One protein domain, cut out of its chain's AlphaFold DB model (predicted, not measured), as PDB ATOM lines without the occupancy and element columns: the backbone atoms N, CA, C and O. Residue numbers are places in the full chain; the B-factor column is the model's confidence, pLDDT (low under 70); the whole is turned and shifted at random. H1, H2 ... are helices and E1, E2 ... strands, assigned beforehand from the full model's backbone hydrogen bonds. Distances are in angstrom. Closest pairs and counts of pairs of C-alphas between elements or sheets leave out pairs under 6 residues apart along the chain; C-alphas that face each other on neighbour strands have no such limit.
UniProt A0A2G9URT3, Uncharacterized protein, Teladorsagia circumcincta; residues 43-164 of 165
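Overview. This is residues 43 to 164 of the 165 residues of an uncharacterized protein of Teladorsagia circumcincta (UniProt A0A2G9URT3). A sheet of four strands, built round the long hairpin of E2 and E3, has the long helix H1 slantwise over one face and the shorter helix H2 over part of the other face, farther from the sheet. Long links reach past both ends of the sheet, residues 78 to 89 and 110 to 122 at one end and part of 127 to 151 at the other; residues 78 to 83 stick out. The printed part has 122 residues with two named helices and four named strands, along the chain E1 H1 E2 E3 E4 H2, and the mixed sheet has the order E1 E2 E3 E4. The class is mixed, helices and strands, with under half of the residues in named elements. The whole is only just loose, close to compact, with a radius of gyration of the C-alphas of 16.9 A, and is elongated, spanning 51 by 33 by 26 A.

Arrangement. Start at E1, residues 43 to 46, an edge strand and the parallel neighbour of E2, residues 90 to 98; N 43 and O 93 are 2.8 A apart, within hydrogen-bond range. Between them comes H1, residues 57 to 77, in a strand-helix-strand unit, two parallel neighbour strands with a helix between, whose crossover is right-handed. Go on to E3, residues 101 to 109, and the other edge strand E4, residues 123 to 126: E2, E3 and E4 form a meander, each strand the antiparallel neighbour of the one before. In the hairpin of E2 and E3, N 94 and O 105 are 2.8 A apart; in that of E3 and E4, N 108 and O 123 are 2.8 A apart. H1 is on the sheet at a height of 6.8 A, over E2 and E3, slantwise to the strands at 35 degrees to E2 on the local plane; its closest C-alphas to E2 are those of Thr 68 and Gly 94, 5.2 A apart. H2, residues 152 to 163, is on the opposite face at a height of 10.0 A, in an arrangement of three layers, helices on both faces of a sheet. It lies over E3 and only just over E2, where 3 of its 12 C-alphas fall, and runs along the strands at 27 degrees to E3 on the local plane; the closest C-alphas of H2 and E3 are those of Phe 158 and Leu 104, 7.0 A apart. H1 and H2 are apart. In H1 and H2 every O i to N i+4 pair is within hydrogen-bond range.

Along the chain. Find C-alpha 43 at (36.495, -41.742, -50.476), where the four residues of E1 begin. H1 runs 30.3 A from C-alpha 57 at (26.243, -29.501, -39.619) to C-alpha 77. E2 is 25.8 A long and E3 25.5 A, while E4 has four residues. H2 runs 16.0 A and ends at C-alpha 163, (33.050, -53.589, -44.999).

Size, cuts and confidence. Look for the farthest C-alphas at Glu 117 and Thr 145, 54.2 A apart. The printed part has no cut. The links H1 to E2, E3 to E4 and E4 to H2 are long; in the last, residues 132 to 133 pair antiparallel with residues 101 to 102 of E3. The mean pLDDT of the printed part is 88.7, with residues 79 to 82 and 128 to 130 under 70.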
ATOM      1  N   ILE A  43      35.598 -42.874 -50.693       94.38
ATOM      2  CA  ILE A  43      36.495 -41.742 -50.476       94.38
ATOM      3  C   ILE A  43      36.447 -41.334 -49.004       94.38
ATOM      4  O   ILE A  43      35.382 -41.271 -48.388       94.38
ATOM      5  N   LEU A  44      37.621 -41.101 -48.426       95.38
ATOM      6  CA  LEU A  44      37.779 -40.689 -47.040       95.38
ATOM      7  C   LEU A  44      38.630 -39.429 -47.022       95.38
ATOM      8  O   LEU A  44      39.706 -39.409 -47.620       95.38
ATOM      9  N   TRP A  45      38.160 -38.396 -46.339       94.88
ATOM     10  CA  TRP A  45      38.908 -37.157 -46.198       94.88
ATOM     11  C   TRP A  45      38.613 -36.490 -44.859       94.88
ATOM     12  O   TRP A  45      37.567 -36.695 -44.239       94.88
ATOM     13  N   SER A  46      39.556 -35.675 -44.412       93.00
ATOM     14  CA  SER A  46      39.378 -34.780 -43.279       93.00
ATOM     15  C   SER A  46      39.276 -33.350 -43.778       93.00
ATOM     16  O   SER A  46      39.998 -32.964 -44.699       93.00
ATOM     17  N   ARG A  47      38.424 -32.552 -43.144       89.06
ATOM     18  CA  ARG A  47      38.458 -31.102 -43.299       89.06
ATOM     19  C   ARG A  47      38.949 -30.440 -42.031       89.06
ATOM     20  O   ARG A  47      38.531 -30.791 -40.929       89.06
ATOM     21  N   GLU A  48      39.753 -29.410 -42.232       81.81
ATOM     22  CA  GLU A  48      39.993 -28.405 -41.213       81.81
ATOM     23  C   GLU A  48      38.745 -27.529 -41.062       81.81
ATOM     24  O   GLU A  48      38.023 -27.262 -42.028       81.81
ATOM     25  N   GLN A  49      38.458 -27.122 -39.831       78.06
ATOM     26  CA  GLN A  49      37.336 -26.246 -39.533       78.06
ATOM     27  C   GLN A  49      37.837 -24.810 -39.417       78.06
ATOM     28  O   GLN A  49      38.765 -24.537 -38.657       78.06
ATOM     29  N   ASP A  50      37.192 -23.893 -40.138       77.75
ATOM     30  CA  ASP A  50      37.425 -22.463 -39.958       77.75
ATOM     31  C   ASP A  50      36.990 -22.052 -38.543       77.75
ATOM     32  O   ASP A  50      35.863 -22.318 -38.113       77.75
ATOM     33  N   GLN A  51      37.904 -21.420 -37.811       74.12
ATOM     34  CA  GLN A  51      37.678 -21.013 -36.429       74.12
ATOM     35  C   GLN A  51      36.734 -19.810 -36.315       74.12
ATOM     36  O   GLN A  51      35.993 -19.689 -35.338       74.12
ATOM     37  N   LYS A  52      36.780 -18.893 -37.284       84.50
ATOM     38  CA  LYS A  52      36.000 -17.656 -37.273       84.50
ATOM     39  C   LYS A  52      34.595 -17.893 -37.812       84.50
ATOM     40  O   LYS A  52      33.640 -17.340 -37.270       84.50
ATOM     41  N   TYR A  53      34.475 -18.721 -38.848       85.69
ATOM     42  CA  TYR A  53      33.210 -19.014 -39.519       85.69
ATOM     43  C   TYR A  53      33.027 -20.524 -39.728       85.69
ATOM     44  O   TYR A  53      33.078 -21.014 -40.860       85.69
ATOM     45  N   PRO A  54      32.812 -21.291 -38.643       87.44
ATOM     46  CA  PRO A  54      32.614 -22.725 -38.749       87.44
ATOM     47  C   PRO A  54      31.348 -23.037 -39.547       87.44
ATOM     48  O   PRO A  54      30.289 -22.455 -39.317       87.44
ATOM     49  N   TRP A  55      31.451 -24.008 -40.451       89.62
ATOM     50  CA  TRP A  55      30.287 -24.499 -41.181       89.62
ATOM     51  C   TRP A  55      29.290 -25.174 -40.243       89.62
ATOM     52  O   TRP A  55      29.676 -25.884 -39.306       89.62
ATOM     53  N   THR A  56      28.002 -25.007 -40.534       90.00
ATOM     54  CA  THR A  56      26.945 -25.738 -39.837       90.00
ATOM     55  C   THR A  56      27.032 -27.236 -40.138       90.00
ATOM     56  O   THR A  56      27.762 -27.691 -41.027       90.00
ATOM     57  N   LYS A  57      26.287 -28.049 -39.385       88.44
ATOM     58  CA  LYS A  57      26.243 -29.501 -39.619       88.44
ATOM     59  C   LYS A  57      25.678 -29.813 -41.005       88.44
ATOM     60  O   LYS A  57      26.176 -30.698 -41.688       88.44
ATOM     61  N   GLU A  58      24.689 -29.041 -41.433       90.12
ATOM     62  CA  GLU A  58      24.012 -29.169 -42.720       90.12
ATOM     63  C   GLU A  58      24.949 -28.793 -43.870       90.12
ATOM     64  O   GLU A  58      25.008 -29.513 -44.861       90.12
ATOM     65  N   GLN A  59      25.746 -27.730 -43.716       91.56
ATOM     66  CA  GLN A  59      26.765 -27.346 -44.699       91.56
ATOM     67  C   GLN A  59      27.857 -28.418 -44.836       91.56
ATOM     68  O   GLN A  59      28.247 -28.774 -45.947       91.56
ATOM     69  N   ASN A  60      28.317 -28.991 -43.718       91.81
ATOM     70  CA  ASN A  60      29.272 -30.103 -43.739       91.81
ATOM     71  C   ASN A  60      28.687 -31.355 -44.411       91.81
ATOM     72  O   ASN A  60      29.366 -31.972 -45.233       91.81
ATOM     73  N   ALA A  61      27.431 -31.696 -44.116       91.75
ATOM     74  CA  ALA A  61      26.744 -32.816 -44.748       91.75
ATOM     75  C   ALA A  61      26.547 -32.587 -46.254       91.75
ATOM     76  O   ALA A  61      26.841 -33.477 -47.049       91.75
ATOM     77  N   ALA A  62      26.122 -31.386 -46.664       92.69
ATOM     78  CA  ALA A  62      25.988 -31.012 -48.071       92.69
ATOM     79  C   ALA A  62      27.328 -31.139 -48.812       92.69
ATOM     80  O   ALA A  62      27.384 -31.725 -49.892       92.69
ATOM     81  N   ASN A  63      28.425 -30.690 -48.198       93.56
ATOM     82  CA  ASN A  63      29.764 -30.866 -48.755       93.56
ATOM     83  C   ASN A  63      30.152 -32.337 -48.921       93.56
ATOM     84  O   ASN A  63      30.721 -32.706 -49.951       93.56
ATOM     85  N   ALA A  64      29.819 -33.178 -47.940       94.62
ATOM     86  CA  ALA A  64      30.070 -34.610 -48.017       94.62
ATOM     87  C   ALA A  64      29.260 -35.291 -49.122       94.62
ATOM     88  O   ALA A  64      29.802 -36.116 -49.861       94.62
ATOM     89  N   VAL A  65      27.997 -34.899 -49.302       95.50
ATOM     90  CA  VAL A  65      27.173 -35.357 -50.427       95.50
ATOM     91  C   VAL A  65      27.792 -34.933 -51.758       95.50
ATOM     92  O   VAL A  65      27.975 -35.783 -52.626       95.50
ATOM     93  N   MET A  66      28.182 -33.664 -51.907       95.12
ATOM     94  CA  MET A  66      28.755 -33.139 -53.153       95.12
ATOM     95  C   MET A  66      30.088 -33.797 -53.524       95.12
ATOM     96  O   MET A  66      30.277 -34.178 -54.679       95.12
ATOM     97  N   HIS A  67      30.987 -34.004 -52.558       94.31
ATOM     98  CA  HIS A  67      32.247 -34.718 -52.795       94.31
ATOM     99  C   HIS A  67      32.005 -36.170 -53.224       94.31
ATOM    100  O   HIS A  67      32.635 -36.659 -54.164       94.31
ATOM    101  N   THR A  68      31.062 -36.855 -52.573       95.69
ATOM    102  CA  THR A  68      30.729 -38.249 -52.905       95.69
ATOM    103  C   THR A  68      30.061 -38.353 -54.277       95.69
ATOM    104  O   THR A  68      30.371 -39.267 -55.042       95.69
ATOM    105  N   PHE A  69      29.201 -37.393 -54.628       95.88
ATOM    106  CA  PHE A  69      28.616 -37.282 -55.961       95.88
ATOM    107  C   PHE A  69      29.695 -37.088 -57.032       95.88
ATOM    108  O   PHE A  69      29.720 -37.843 -58.000       95.88
ATOM    109  N   GLY A  70      30.626 -36.147 -56.836       93.94
ATOM    110  CA  GLY A  70      31.733 -35.918 -57.769       93.94
ATOM    111  C   GLY A  70      32.599 -37.164 -57.973       93.94
ATOM    112  O   GLY A  70      32.940 -37.507 -59.103       93.94
ATOM    113  N   ALA A  71      32.877 -37.905 -56.899       93.25
ATOM    114  CA  ALA A  71      33.589 -39.177 -56.970       93.25
ATOM    115  C   ALA A  71      32.820 -40.256 -57.756       93.25
ATOM    116  O   ALA A  71      33.420 -40.983 -58.550       93.25
ATOM    117  N   ALA A  72      31.497 -40.346 -57.582       93.19
ATOM    118  CA  ALA A  72      30.656 -41.262 -58.349       93.19
ATOM    119  C   ALA A  72      30.593 -40.889 -59.837       93.19
ATOM    120  O   ALA A  72      30.677 -41.772 -60.690       93.19
ATOM    121  N   VAL A  73      30.484 -39.593 -60.151       92.31
ATOM    122  CA  VAL A  73      30.520 -39.083 -61.531       92.31
ATOM    123  C   VAL A  73      31.851 -39.431 -62.180       92.31
ATOM    124  O   VAL A  73      31.858 -40.002 -63.265       92.31
ATOM    125  N   ALA A  74      32.962 -39.172 -61.490       90.62
ATOM    126  CA  ALA A  74      34.286 -39.501 -61.987       90.62
ATOM    127  C   ALA A  74      34.412 -41.007 -62.289       90.62
ATOM    128  O   ALA A  74      34.833 -41.394 -63.377       90.62
ATOM    129  N   GLU A  75      33.987 -41.888 -61.376       89.75
ATOM    130  CA  GLU A  75      34.025 -43.337 -61.624       89.75
ATOM    131  C   GLU A  75      33.127 -43.761 -62.798       89.75
ATOM    132  O   GLU A  75      33.492 -44.664 -63.555       89.75
ATOM    133  N   ALA A  76      31.974 -43.113 -62.981       89.50
ATOM    134  CA  ALA A  76      31.079 -43.378 -64.103       89.50
ATOM    135  C   ALA A  76      31.668 -42.940 -65.453       89.50
ATOM    136  O   ALA A  76      31.434 -43.618 -66.454       89.50
ATOM    137  N   THR A  77      32.447 -41.855 -65.491       86.62
ATOM    138  CA  THR A  77      33.053 -41.316 -66.721       86.62
ATOM    139  C   THR A  77      34.457 -41.854 -67.007       86.62
ATOM    140  O   THR A  77      34.990 -41.640 -68.091       86.62
ATOM    141  N   ARG A  78      35.060 -42.604 -66.076       79.81
ATOM    142  CA  ARG A  78      36.473 -43.021 -66.115       79.81
ATOM    143  C   ARG A  78      36.939 -43.741 -67.388       79.81
ATOM    144  O   ARG A  78      38.118 -43.664 -67.715       79.81
ATOM    145  N   ARG A  79      36.084 -44.530 -68.045       68.06
ATOM    146  CA  ARG A  79      36.511 -45.473 -69.102       68.06
ATOM    147  C   ARG A  79      36.123 -45.075 -70.523       68.06
ATOM    148  O   ARG A  79      36.289 -45.902 -71.411       68.06
ATOM    149  N   ASP A  80      35.557 -43.886 -70.729       62.16
ATOM    150  CA  ASP A  80      35.023 -43.433 -72.031       62.16
ATOM    151  C   ASP A  80      33.984 -44.395 -72.667       62.16
ATOM    152  O   ASP A  80      33.507 -44.229 -73.787       62.16
ATOM    153  N   SER A  81      33.600 -45.438 -71.929       59.66
ATOM    154  CA  SER A  81      32.605 -46.428 -72.289       59.66
ATOM    155  C   SER A  81      31.283 -45.983 -71.690       59.66
ATOM    156  O   SER A  81      31.206 -45.811 -70.470       59.66
ATOM    157  N   SER A  82      30.243 -45.830 -72.511       66.88
ATOM    158  CA  SER A  82      28.900 -45.473 -72.049       66.88
ATOM    159  C   SER A  82      28.348 -46.561 -71.117       66.88
ATOM    160  O   SER A  82      27.715 -47.526 -71.555       66.88
ATOM    161  N   ARG A  83      28.625 -46.443 -69.815       80.12
ATOM    162  CA  ARG A  83      28.031 -47.302 -68.794       80.12
ATOM    163  C   ARG A  83      26.533 -47.022 -68.758       80.12
ATOM    164  O   ARG A  83      26.109 -45.879 -68.601       80.12
ATOM    165  N   ASP A  84      25.734 -48.074 -68.877       86.75
ATOM    166  CA  ASP A  84      24.287 -47.978 -68.708       86.75
ATOM    167  C   ASP A  84      23.955 -47.898 -67.210       86.75
ATOM    168  O   ASP A  84      23.734 -48.917 -66.557       86.75
ATOM    169  N   LEU A  85      23.936 -46.679 -66.663       89.81
ATOM    170  CA  LEU A  85      23.680 -46.420 -65.238       89.81
ATOM    171  C   LEU A  85      22.292 -46.874 -64.763       89.81
ATOM    172  O   LEU A  85      22.079 -47.026 -63.563       89.81
ATOM    173  N   LYS A  86      21.352 -47.128 -65.683       86.81
ATOM    174  CA  LYS A  86      20.042 -47.694 -65.334       86.81
ATOM    175  C   LYS A  86      20.126 -49.193 -65.044       86.81
ATOM    176  O   LYS A  86      19.291 -49.703 -64.302       86.81
ATOM    177  N   LYS A  87      21.104 -49.894 -65.630       88.94
ATOM    178  CA  LYS A  87      21.359 -51.325 -65.391       88.94
ATOM    179  C   LYS A  87      22.448 -51.565 -64.348       88.94
ATOM    180  O   LYS A  87      22.294 -52.458 -63.525       88.94
ATOM    181  N   ASP A  88      23.528 -50.787 -64.400       89.38
ATOM    182  CA  ASP A  88      24.700 -50.886 -63.521       89.38
ATOM    183  C   ASP A  88      24.990 -49.508 -62.895       89.38
ATOM    184  O   ASP A  88      25.860 -48.774 -63.385       89.38
ATOM    185  N   PRO A  89      24.214 -49.093 -61.871       93.00
ATOM    186  CA  PRO A  89      24.423 -47.815 -61.206       93.00
ATOM    187  C   PRO A  89      25.747 -47.810 -60.441       93.00
ATOM    188  O   PRO A  89      26.188 -48.822 -59.897       93.00
ATOM    189  N   VAL A  90      26.373 -46.639 -60.349       93.19
ATOM    190  CA  VAL A  90      27.630 -46.485 -59.609       93.19
ATOM    191  C   VAL A  90      27.323 -46.138 -58.163       93.19
ATOM    192  O   VAL A  90      26.671 -45.134 -57.888       93.19
ATOM    193  N   VAL A  91      27.822 -46.948 -57.232       94.81
ATOM    194  CA  VAL A  91      27.709 -46.683 -55.797       94.81
ATOM    195  C   VAL A  91      29.073 -46.292 -55.253       94.81
ATOM    196  O   VAL A  91      30.020 -47.068 -55.345       94.81
ATOM    197  N   VAL A  92      29.163 -45.102 -54.662       94.75
ATOM    198  CA  VAL A  92      30.369 -44.618 -53.981       94.75
ATOM    199  C   VAL A  92      30.008 -44.190 -52.570       94.75
ATOM    200  O   VAL A  92      28.963 -43.589 -52.319       94.75
ATOM    201  N   LYS A  93      30.891 -44.507 -51.629       95.31
ATOM    202  CA  LYS A  93      30.749 -44.126 -50.226       95.31
ATOM    203  C   LYS A  93      31.650 -42.939 -49.913       95.31
ATOM    204  O   LYS A  93      32.762 -42.846 -50.428       95.31
ATOM    205  N   GLY A  94      31.183 -42.055 -49.046       95.19
ATOM    206  CA  GLY A  94      31.941 -40.908 -48.571       95.19
ATOM    207  C   GLY A  94      32.035 -40.900 -47.059       95.19
ATOM    208  O   GLY A  94      31.036 -41.127 -46.375       95.19
ATOM    209  N   VAL A  95      33.233 -40.628 -46.546       95.75
ATOM    210  CA  VAL A  95      33.455 -40.366 -45.125       95.75
ATOM    211  C   VAL A  95      34.219 -39.065 -44.965       95.75
ATOM    212  O   VAL A  95      35.392 -38.974 -45.331       95.75
ATOM    213  N   GLN A  96      33.557 -38.083 -44.363       95.38
ATOM    214  CA  GLN A  96      34.175 -36.826 -43.960       95.38
ATOM    215  C   GLN A  96      34.452 -36.859 -42.462       95.38
ATOM    216  O   GLN A  96      33.547 -37.157 -41.690       95.38
ATOM    217  N   LEU A  97      35.668 -36.505 -42.044       94.06
ATOM    218  CA  LEU A  97      35.999 -36.217 -40.648       94.06
ATOM    219  C   LEU A  97      36.164 -34.705 -40.465       94.06
ATOM    220  O   LEU A  97      37.016 -34.090 -41.106       94.06
ATOM    221  N   VAL A  98      35.373 -34.112 -39.576       91.94
ATOM    222  CA  VAL A  98      35.448 -32.687 -39.234       91.94
ATOM    223  C   VAL A  98      35.082 -32.498 -37.764       91.94
ATOM    224  O   VAL A  98      34.080 -33.036 -37.302       91.94
ATOM    225  N   ASP A  99      35.893 -31.756 -37.007       89.62
ATOM    226  CA  ASP A  99      35.589 -31.396 -35.607       89.62
ATOM    227  C   ASP A  99      35.281 -32.603 -34.690       89.62
ATOM    228  O   ASP A  99      34.317 -32.612 -33.922       89.62
ATOM    229  N   GLY A 100      36.042 -33.695 -34.830       90.56
ATOM    230  CA  GLY A 100      35.803 -34.944 -34.089       90.56
ATOM    231  C   GLY A 100      34.491 -35.664 -34.431       90.56
ATOM    232  O   GLY A 100      34.119 -36.627 -33.755       90.56
ATOM    233  N   LYS A 101      33.789 -35.237 -35.483       92.31
ATOM    234  CA  LYS A 101      32.553 -35.835 -35.993       92.31
ATOM    235  C   LYS A 101      32.780 -36.430 -37.376       92.31
ATOM    236  O   LYS A 101      33.613 -35.945 -38.137       92.31
ATOM    237  N   VAL A 102      32.021 -37.470 -37.705       93.31
ATOM    238  CA  VAL A 102      32.071 -38.123 -39.014       93.31
ATOM    239  C   VAL A 102      30.735 -38.030 -39.737       93.31
ATOM    240  O   VAL A 102      29.687 -38.330 -39.162       93.31
ATOM    241  N   ASP A 103      30.781 -37.646 -41.010       93.88
ATOM    242  CA  ASP A 103      29.647 -37.741 -41.925       93.88
ATOM    243  C   ASP A 103      29.802 -39.004 -42.766       93.88
ATOM    244  O   ASP A 103      30.821 -39.195 -43.430       93.88
ATOM    245  N   LEU A 104      28.797 -39.878 -42.707       94.56
ATOM    246  CA  LEU A 104      28.772 -41.164 -43.396       94.56
ATOM    247  C   LEU A 104      27.741 -41.097 -44.521       94.56
ATOM    248  O   LEU A 104      26.542 -40.975 -44.261       94.56
ATOM    249  N   ILE A 105      28.221 -41.172 -45.761       95.25
ATOM    250  CA  ILE A 105      27.418 -41.000 -46.970       95.25
ATOM    251  C   ILE A 105      27.524 -42.252 -47.834       95.25
ATOM    252  O   ILE A 105      28.614 -42.774 -48.067       95.25
ATOM    253  N   THR A 106      26.393 -42.721 -48.351       95.81
ATOM    254  CA  THR A 106      26.355 -43.660 -49.480       95.81
ATOM    255  C   THR A 106      25.614 -42.992 -50.619       95.81
ATOM    256  O   THR A 106      24.462 -42.597 -50.453       95.81
ATOM    257  N   PHE A 107      26.267 -42.853 -51.766       96.62
ATOM    258  CA  PHE A 107      25.690 -42.227 -52.944       96.62
ATOM    259  C   PHE A 107      25.532 -43.263 -54.051       96.62
ATOM    260  O   PHE A 107      26.489 -43.953 -54.393       96.62
ATOM    261  N   GLN A 108      24.336 -43.348 -54.624       96.31
ATOM    262  CA  GLN A 108      24.031 -44.170 -55.787       96.31
ATOM    263  C   GLN A 108      23.689 -43.267 -56.974       96.31
ATOM    264  O   GLN A 108      22.671 -42.567 -56.993       96.31
ATOM    265  N   LEU A 109      24.557 -43.315 -57.977       95.25
ATOM    266  CA  LEU A 109      24.439 -42.603 -59.236       95.25
ATOM    267  C   LEU A 109      23.706 -43.480 -60.261       95.25
ATOM    268  O   LEU A 109      24.253 -44.459 -60.767       95.25
ATOM    269  N   ASN A 110      22.469 -43.095 -60.566       94.12
ATOM    270  CA  ASN A 110      21.571 -43.770 -61.507       94.12
ATOM    271  C   ASN A 110      21.496 -43.060 -62.865       94.12
ATOM    272  O   ASN A 110      21.104 -43.662 -63.861       94.12
ATOM    273  N   THR A 111      21.811 -41.764 -62.911       91.75
ATOM    274  CA  THR A 111      21.787 -40.968 -64.140       91.75
ATOM    275  C   THR A 111      22.810 -39.834 -64.074       91.75
ATOM    276  O   THR A 111      23.044 -39.241 -63.017       91.75
ATOM    277  N   LEU A 112      23.409 -39.535 -65.228       90.88
ATOM    278  CA  LEU A 112      24.200 -38.324 -65.473       90.88
ATOM    279  C   LEU A 112      23.371 -37.239 -66.177       90.88
ATOM    280  O   LEU A 112      23.835 -36.112 -66.321       90.88
ATOM    281  N   ASN A 113      22.148 -37.559 -66.610       89.19
ATOM    282  CA  ASN A 113      21.240 -36.568 -67.163       89.19
ATOM    283  C   ASN A 113      20.604 -35.775 -66.013       89.19
ATOM    284  O   ASN A 113      19.683 -36.246 -65.349       89.19
ATOM    285  N   LEU A 114      21.123 -34.571 -65.773       87.06
ATOM    286  CA  LEU A 114      20.664 -33.674 -64.708       87.06
ATOM    287  C   LEU A 114      19.559 -32.706 -65.168       87.06
ATOM    288  O   LEU A 114      19.181 -31.808 -64.418       87.06
ATOM    289  N   THR A 115      19.035 -32.868 -66.387       84.00
ATOM    290  CA  THR A 115      17.922 -32.045 -66.883       84.00
ATOM    291  C   THR A 115      16.622 -32.359 -66.135       84.00
ATOM    292  O   THR A 115      16.407 -33.466 -65.634       84.00
ATOM    293  N   SER A 116      15.719 -31.379 -66.054       71.81
ATOM    294  CA  SER A 116      14.433 -31.517 -65.355       71.81
ATOM    295  C   SER A 116      13.487 -32.541 -65.990       71.81
ATOM    296  O   SER A 116      12.547 -32.983 -65.333       71.81
ATOM    297  N   GLU A 117      13.732 -32.924 -67.243       76.12
ATOM    298  CA  GLU A 117      12.891 -33.834 -68.024       76.12
ATOM    299  C   GLU A 117      13.133 -35.317 -67.690       76.12
ATOM    300  O   GLU A 117      12.253 -36.148 -67.921       76.12
ATOM    301  N   ASP A 118      14.289 -35.675 -67.109       78.75
ATOM    302  CA  ASP A 118      14.553 -37.062 -66.711       78.75
ATOM    303  C   ASP A 118      13.798 -37.420 -65.420       78.75
ATOM    304  O   ASP A 118      13.950 -36.809 -64.351       78.75
ATOM    305  N   SER A 119      12.994 -38.477 -65.527       83.56
ATOM    306  CA  SER A 119      12.287 -39.090 -64.401       83.56
ATOM    307  C   SER A 119      13.219 -39.849 -63.448       83.56
ATOM    308  O   SER A 119      12.860 -40.084 -62.295       83.56
ATOM    309  N   THR A 120      14.417 -40.226 -63.906       88.69
ATOM    310  CA  THR A 120      15.412 -40.950 -63.110       88.69
ATOM    311  C   THR A 120      16.110 -39.986 -62.157       88.69
ATOM    312  O   THR A 120      16.575 -38.929 -62.576       88.69
ATOM    313  N   LYS A 121      16.218 -40.342 -60.873       90.06
ATOM    314  CA  LYS A 121      16.941 -39.552 -59.868       90.06
ATOM    315  C   LYS A 121      18.042 -40.377 -59.212       90.06
ATOM    316  O   LYS A 121      17.952 -41.603 -59.098       90.06
ATOM    317  N   ASN A 122      19.082 -39.681 -58.773       94.00
ATOM    318  CA  ASN A 122      20.135 -40.251 -57.943       94.00
ATOM    319  C   ASN A 122      19.638 -40.385 -56.501       94.00
ATOM    320  O   ASN A 122      18.742 -39.652 -56.080       94.00
ATOM    321  N   ILE A 123      20.199 -41.335 -55.758       95.19
ATOM    322  CA  ILE A 123      19.791 -41.615 -54.380       95.19
ATOM    323  C   ILE A 123      20.995 -41.418 -53.474       95.19
ATOM    324  O   ILE A 123      22.096 -41.875 -53.773       95.19
ATOM    325  N   VAL A 124      20.772 -40.749 -52.351       95.31
ATOM    326  CA  VAL A 124      21.781 -40.579 -51.315       95.31
ATOM    327  C   VAL A 124      21.212 -41.021 -49.979       95.31
ATOM    328  O   VAL A 124      20.107 -40.639 -49.596       95.31
ATOM    329  N   TRP A 125      21.987 -41.824 -49.261       95.00
ATOM    330  CA  TRP A 125      21.744 -42.134 -47.864       95.00
ATOM    331  C   TRP A 125      22.737 -41.346 -47.032       95.00
ATOM    332  O   TRP A 125      23.952 -41.526 -47.142       95.00
ATOM    333  N   VAL A 126      22.186 -40.465 -46.208       92.12
ATOM    334  CA  VAL A 126      22.914 -39.718 -45.191       92.12
ATOM    335  C   VAL A 126      22.510 -40.309 -43.854       92.12
ATOM    336  O   VAL A 126      21.317 -40.453 -43.572       92.12
ATOM    337  N   GLU A 127      23.489 -40.685 -43.037       88.50
ATOM    338  CA  GLU A 127      23.200 -41.164 -41.689       88.50
ATOM    339  C   GLU A 127      22.411 -40.090 -40.923       88.50
ATOM    340  O   GLU A 127      22.808 -38.926 -40.881       88.50
ATOM    341  N   LYS A 128      21.272 -40.478 -40.324       65.31
ATOM    342  CA  LYS A 128      20.271 -39.551 -39.746       65.31
ATOM    343  C   LYS A 128      20.847 -38.566 -38.727       65.31
ATOM    344  O   LYS A 128      20.277 -37.501 -38.512       65.31
ATOM    345  N   VAL A 129      21.957 -38.933 -38.095       61.34
ATOM    346  CA  VAL A 129      22.771 -38.019 -37.299       61.34
ATOM    347  C   VAL A 129      23.880 -37.498 -38.208       61.34
ATOM    348  O   VAL A 129      24.995 -38.019 -38.186       61.34
ATOM    349  N   ALA A 130      23.573 -36.487 -39.026       58.41
ATOM    350  CA  ALA A 130      24.620 -35.715 -39.687       58.41
ATOM    351  C   ALA A 130      25.619 -35.250 -38.611       58.41
ATOM    352  O   ALA A 130      25.212 -34.791 -37.535       58.41
ATOM    353  N   ALA A 131      26.910 -35.428 -38.878       74.19
ATOM    354  CA  ALA A 131      28.000 -35.247 -37.935       74.19
ATOM    355  C   ALA A 131      27.937 -36.187 -36.707       74.19
ATOM    356  O   ALA A 131      27.861 -35.738 -35.556       74.19
ATOM    357  N   CYS A 132      28.008 -37.505 -36.939       87.38
ATOM    358  CA  CYS A 132      28.100 -38.508 -35.874       87.38
ATOM    359  C   CYS A 132      29.335 -38.232 -34.998       87.38
ATOM    360  O   CYS A 132      30.453 -38.272 -35.511       87.38
ATOM    361  N   PRO A 133      29.191 -37.972 -33.687       92.25
ATOM    362  CA  PRO A 133      30.343 -37.704 -32.835       92.25
ATOM    363  C   PRO A 133      31.202 -38.964 -32.731       92.25
ATOM    364  O   PRO A 133      30.698 -40.016 -32.333       92.25
ATOM    365  N   LEU A 134      32.480 -38.861 -33.097       93.25
ATOM    366  CA  LEU A 134      33.465 -39.933 -32.961       93.25
ATOM    367  C   LEU A 134      34.309 -39.722 -31.703       93.25
ATOM    368  O   LEU A 134      34.482 -40.650 -30.920       93.25
ATOM    369  N   TYR A 135      34.791 -38.503 -31.490       93.44
ATOM    370  CA  TYR A 135      35.520 -38.109 -30.289       93.44
ATOM    371  C   TYR A 135      35.316 -36.622 -30.000       93.44
ATOM    372  O   TYR A 135      34.810 -35.876 -30.837       93.44
ATOM    373  N   LYS A 136      35.699 -36.184 -28.799       91.62
ATOM    374  CA  LYS A 136      35.668 -34.765 -28.437       91.62
ATOM    375  C   LYS A 136      37.012 -34.118 -28.797       91.62
ATOM    376  O   LYS A 136      38.016 -34.496 -28.191       91.62
ATOM    377  N   PRO A 137      37.060 -33.176 -29.752       89.69
ATOM    378  CA  PRO A 137      38.290 -32.469 -30.071       89.69
ATOM    379  C   PRO A 137      38.662 -31.488 -28.953       89.69
ATOM    380  O   PRO A 137      37.830 -31.115 -28.117       89.69
ATOM    381  N   LYS A 138      39.927 -31.069 -28.950       88.50
ATOM    382  CA  LYS A 138      40.416 -29.946 -28.146       88.50
ATOM    383  C   LYS A 138      40.453 -28.668 -28.991       88.50
ATOM    384  O   LYS A 138      40.478 -28.766 -30.220       88.50
ATOM    385  N   PRO A 139      40.450 -27.480 -28.361       85.69
ATOM    386  CA  PRO A 139      40.709 -26.233 -29.071       85.69
ATOM    387  C   PRO A 139      42.026 -26.307 -29.853       85.69
ATOM    388  O   PRO A 139      42.965 -26.959 -29.412       85.69
ATOM    389  N   PHE A 140      42.119 -25.604 -30.982       81.19
ATOM    390  CA  PHE A 140      43.281 -25.673 -31.883       81.19
ATOM    391  C   PHE A 140      44.627 -25.310 -31.218       81.19
ATOM    392  O   PHE A 140      45.675 -25.752 -31.678       81.19
ATOM    393  N   TYR A 141      44.606 -24.500 -30.153       86.12
ATOM    394  CA  TYR A 141      45.798 -24.113 -29.390       86.12
ATOM    395  C   TYR A 141      46.230 -25.171 -28.361       86.12
ATOM    396  O   TYR A 141      47.248 -24.999 -27.696       86.12
ATOM    397  N   GLU A 142      45.474 -26.261 -28.217       88.94
ATOM    398  CA  GLU A 142      45.805 -27.386 -27.352       88.94
ATOM    399  C   GLU A 142      46.088 -28.643 -28.172       88.94
ATOM    400  O   GLU A 142      45.297 -29.076 -29.011       88.94
ATOM    401  N   GLN A 143      47.195 -29.308 -27.856       87.19
ATOM    402  CA  GLN A 143      47.498 -30.596 -28.455       87.19
ATOM    403  C   GLN A 143      46.628 -31.700 -27.832       87.19
ATOM    404  O   GLN A 143      46.587 -31.901 -26.612       87.19
ATOM    405  N   LEU A 144      45.946 -32.463 -28.688       88.06
ATOM    406  CA  LEU A 144      45.246 -33.684 -28.296       88.06
ATOM    407  C   LEU A 144      46.255 -34.840 -28.205       88.06
ATOM    408  O   LEU A 144      46.469 -35.571 -29.164       88.06
ATOM    409  N   THR A 145      46.920 -34.960 -27.055       91.94
ATOM    410  CA  THR A 145      47.913 -36.014 -26.772       91.94
ATOM    411  C   THR A 145      47.280 -37.345 -26.378       91.94
ATOM    412  O   THR A 145      47.850 -38.401 -26.635       91.94
ATOM    413  N   GLU A 146      46.104 -37.296 -25.760       90.50
ATOM    414  CA  GLU A 146      45.361 -38.459 -25.290       90.50
ATOM    415  C   GLU A 146      43.889 -38.346 -25.684       90.50
ATOM    416  O   GLU A 146      43.295 -37.263 -25.668       90.50
ATOM    417  N   LEU A 147      43.302 -39.486 -26.042       89.06
ATOM    418  CA  LEU A 147      41.903 -39.592 -26.423       89.06
ATOM    419  C   LEU A 147      41.141 -40.280 -25.295       89.06
ATOM    420  O   LEU A 147      41.193 -41.498 -25.152       89.06
ATOM    421  N   SER A 148      40.446 -39.494 -24.477       86.06
ATOM    422  CA  SER A 148      39.761 -40.009 -23.287       86.06
ATOM    423  C   SER A 148      38.579 -40.923 -23.616       86.06
ATOM    424  O   SER A 148      38.278 -41.848 -22.863       86.06
ATOM    425  N   HIS A 149      37.894 -40.669 -24.732       91.88
ATOM    426  CA  HIS A 149      36.723 -41.434 -25.133       91.88
ATOM    427  C   HIS A 149      36.542 -41.445 -26.653       91.88
ATOM    428  O   HIS A 149      36.656 -40.409 -27.313       91.88
ATOM    429  N   VAL A 150      36.187 -42.619 -27.177       93.69
ATOM    430  CA  VAL A 150      35.760 -42.824 -28.563       93.69
ATOM    431  C   VAL A 150      34.349 -43.383 -28.553       93.69
ATOM    432  O   VAL A 150      34.060 -44.368 -27.871       93.69
ATOM    433  N   ASN A 151      33.476 -42.783 -29.353       94.25
ATOM    434  CA  ASN A 151      32.142 -43.303 -29.574       94.25
ATOM    435  C   ASN A 151      32.211 -44.555 -30.461       94.25
ATOM    436  O   ASN A 151      32.325 -44.485 -31.689       94.25
ATOM    437  N   MET A 152      32.108 -45.715 -29.816       95.00
ATOM    438  CA  MET A 152      32.192 -47.005 -30.492       95.00
ATOM    439  C   MET A 152      31.000 -47.295 -31.406       95.00
ATOM    440  O   MET A 152      31.143 -48.088 -32.333       95.00
ATOM    441  N   ASP A 153      29.842 -46.669 -31.207       93.12
ATOM    442  CA  ASP A 153      28.693 -46.885 -32.090       93.12
ATOM    443  C   ASP A 153      28.882 -46.167 -33.426       93.12
ATOM    444  O   ASP A 153      28.625 -46.746 -34.483       93.12
ATOM    445  N   THR A 154      29.436 -44.955 -33.393       93.06
ATOM    446  CA  THR A 154      29.897 -44.252 -34.598       93.06
ATOM    447  C   THR A 154      30.972 -45.060 -35.325       93.06
ATOM    448  O   THR A 154      30.898 -45.242 -36.541       93.06
ATOM    449  N   TRP A 155      31.937 -45.614 -34.584       93.12
ATOM    450  CA  TRP A 155      32.978 -46.470 -35.154       93.12
ATOM    451  C   TRP A 155      32.411 -47.723 -35.834       93.12
ATOM    452  O   TRP A 155      32.786 -48.035 -36.963       93.12
ATOM    453  N   LYS A 156      31.460 -48.422 -35.199       94.25
ATOM    454  CA  LYS A 156      30.801 -49.596 -35.800       94.25
ATOM    455  C   LYS A 156      30.103 -49.242 -37.112       94.25
ATOM    456  O   LYS A 156      30.220 -50.001 -38.068       94.25
ATOM    457  N   LYS A 157      29.409 -48.099 -37.180       92.56
ATOM    458  CA  LYS A 157      28.764 -47.625 -38.419       92.56
ATOM    459  C   LYS A 157      29.785 -47.333 -39.513       92.56
ATOM    460  O   LYS A 157      29.589 -47.751 -40.650       92.56
ATOM    461  N   PHE A 158      30.889 -46.673 -39.165       93.19
ATOM    462  CA  PHE A 158      31.998 -46.429 -40.085       93.19
ATOM    463  C   PHE A 158      32.569 -47.739 -40.649       93.19
ATOM    464  O   PHE A 158      32.694 -47.888 -41.864       93.19
ATOM    465  N   VAL A 159      32.839 -48.726 -39.789       94.25
ATOM    466  CA  VAL A 159      33.323 -50.046 -40.222       94.25
ATOM    467  C   VAL A 159      32.288 -50.752 -41.100       94.25
ATOM    468  O   VAL A 159      32.644 -51.274 -42.153       94.25
ATOM    469  N   ALA A 160      31.010 -50.735 -40.714       93.00
ATOM    470  CA  ALA A 160      29.933 -51.353 -41.484       93.00
ATOM    471  C   ALA A 160      29.804 -50.749 -42.891       93.00
ATOM    472  O   ALA A 160      29.638 -51.485 -43.866       93.00
ATOM    473  N   LEU A 161      29.948 -49.425 -43.011       92.44
ATOM    474  CA  LEU A 161      29.941 -48.726 -44.293       92.44
ATOM    475  C   LEU A 161      31.058 -49.247 -45.209       92.44
ATOM    476  O   LEU A 161      30.808 -49.575 -46.371       92.44
ATOM    477  N   LEU A 162      32.282 -49.369 -44.691       91.44
ATOM    478  CA  LEU A 162      33.439 -49.796 -45.480       91.44
ATOM    479  C   LEU A 162      33.436 -51.292 -45.807       91.44
ATOM    480  O   LEU A 162      33.848 -51.671 -46.903       91.44
ATOM    481  N   TRP A 163      32.965 -52.131 -44.884       90.12
ATOM    482  CA  TRP A 163      33.050 -53.589 -44.999       90.12
ATOM    483  C   TRP A 163      32.042 -54.199 -45.979       90.12
ATOM    484  O   TRP A 163      32.253 -55.308 -46.466       90.12
ATOM    485  N   ASN A 164      30.947 -53.498 -46.281       76.44
ATOM    486  CA  ASN A 164      29.975 -53.963 -47.266       76.44
ATOM    487  C   ASN A 164      30.639 -54.055 -48.655       76.44
ATOM    488  O   ASN A 164      31.120 -53.022 -49.128       76.44
TER     489      ASN A 164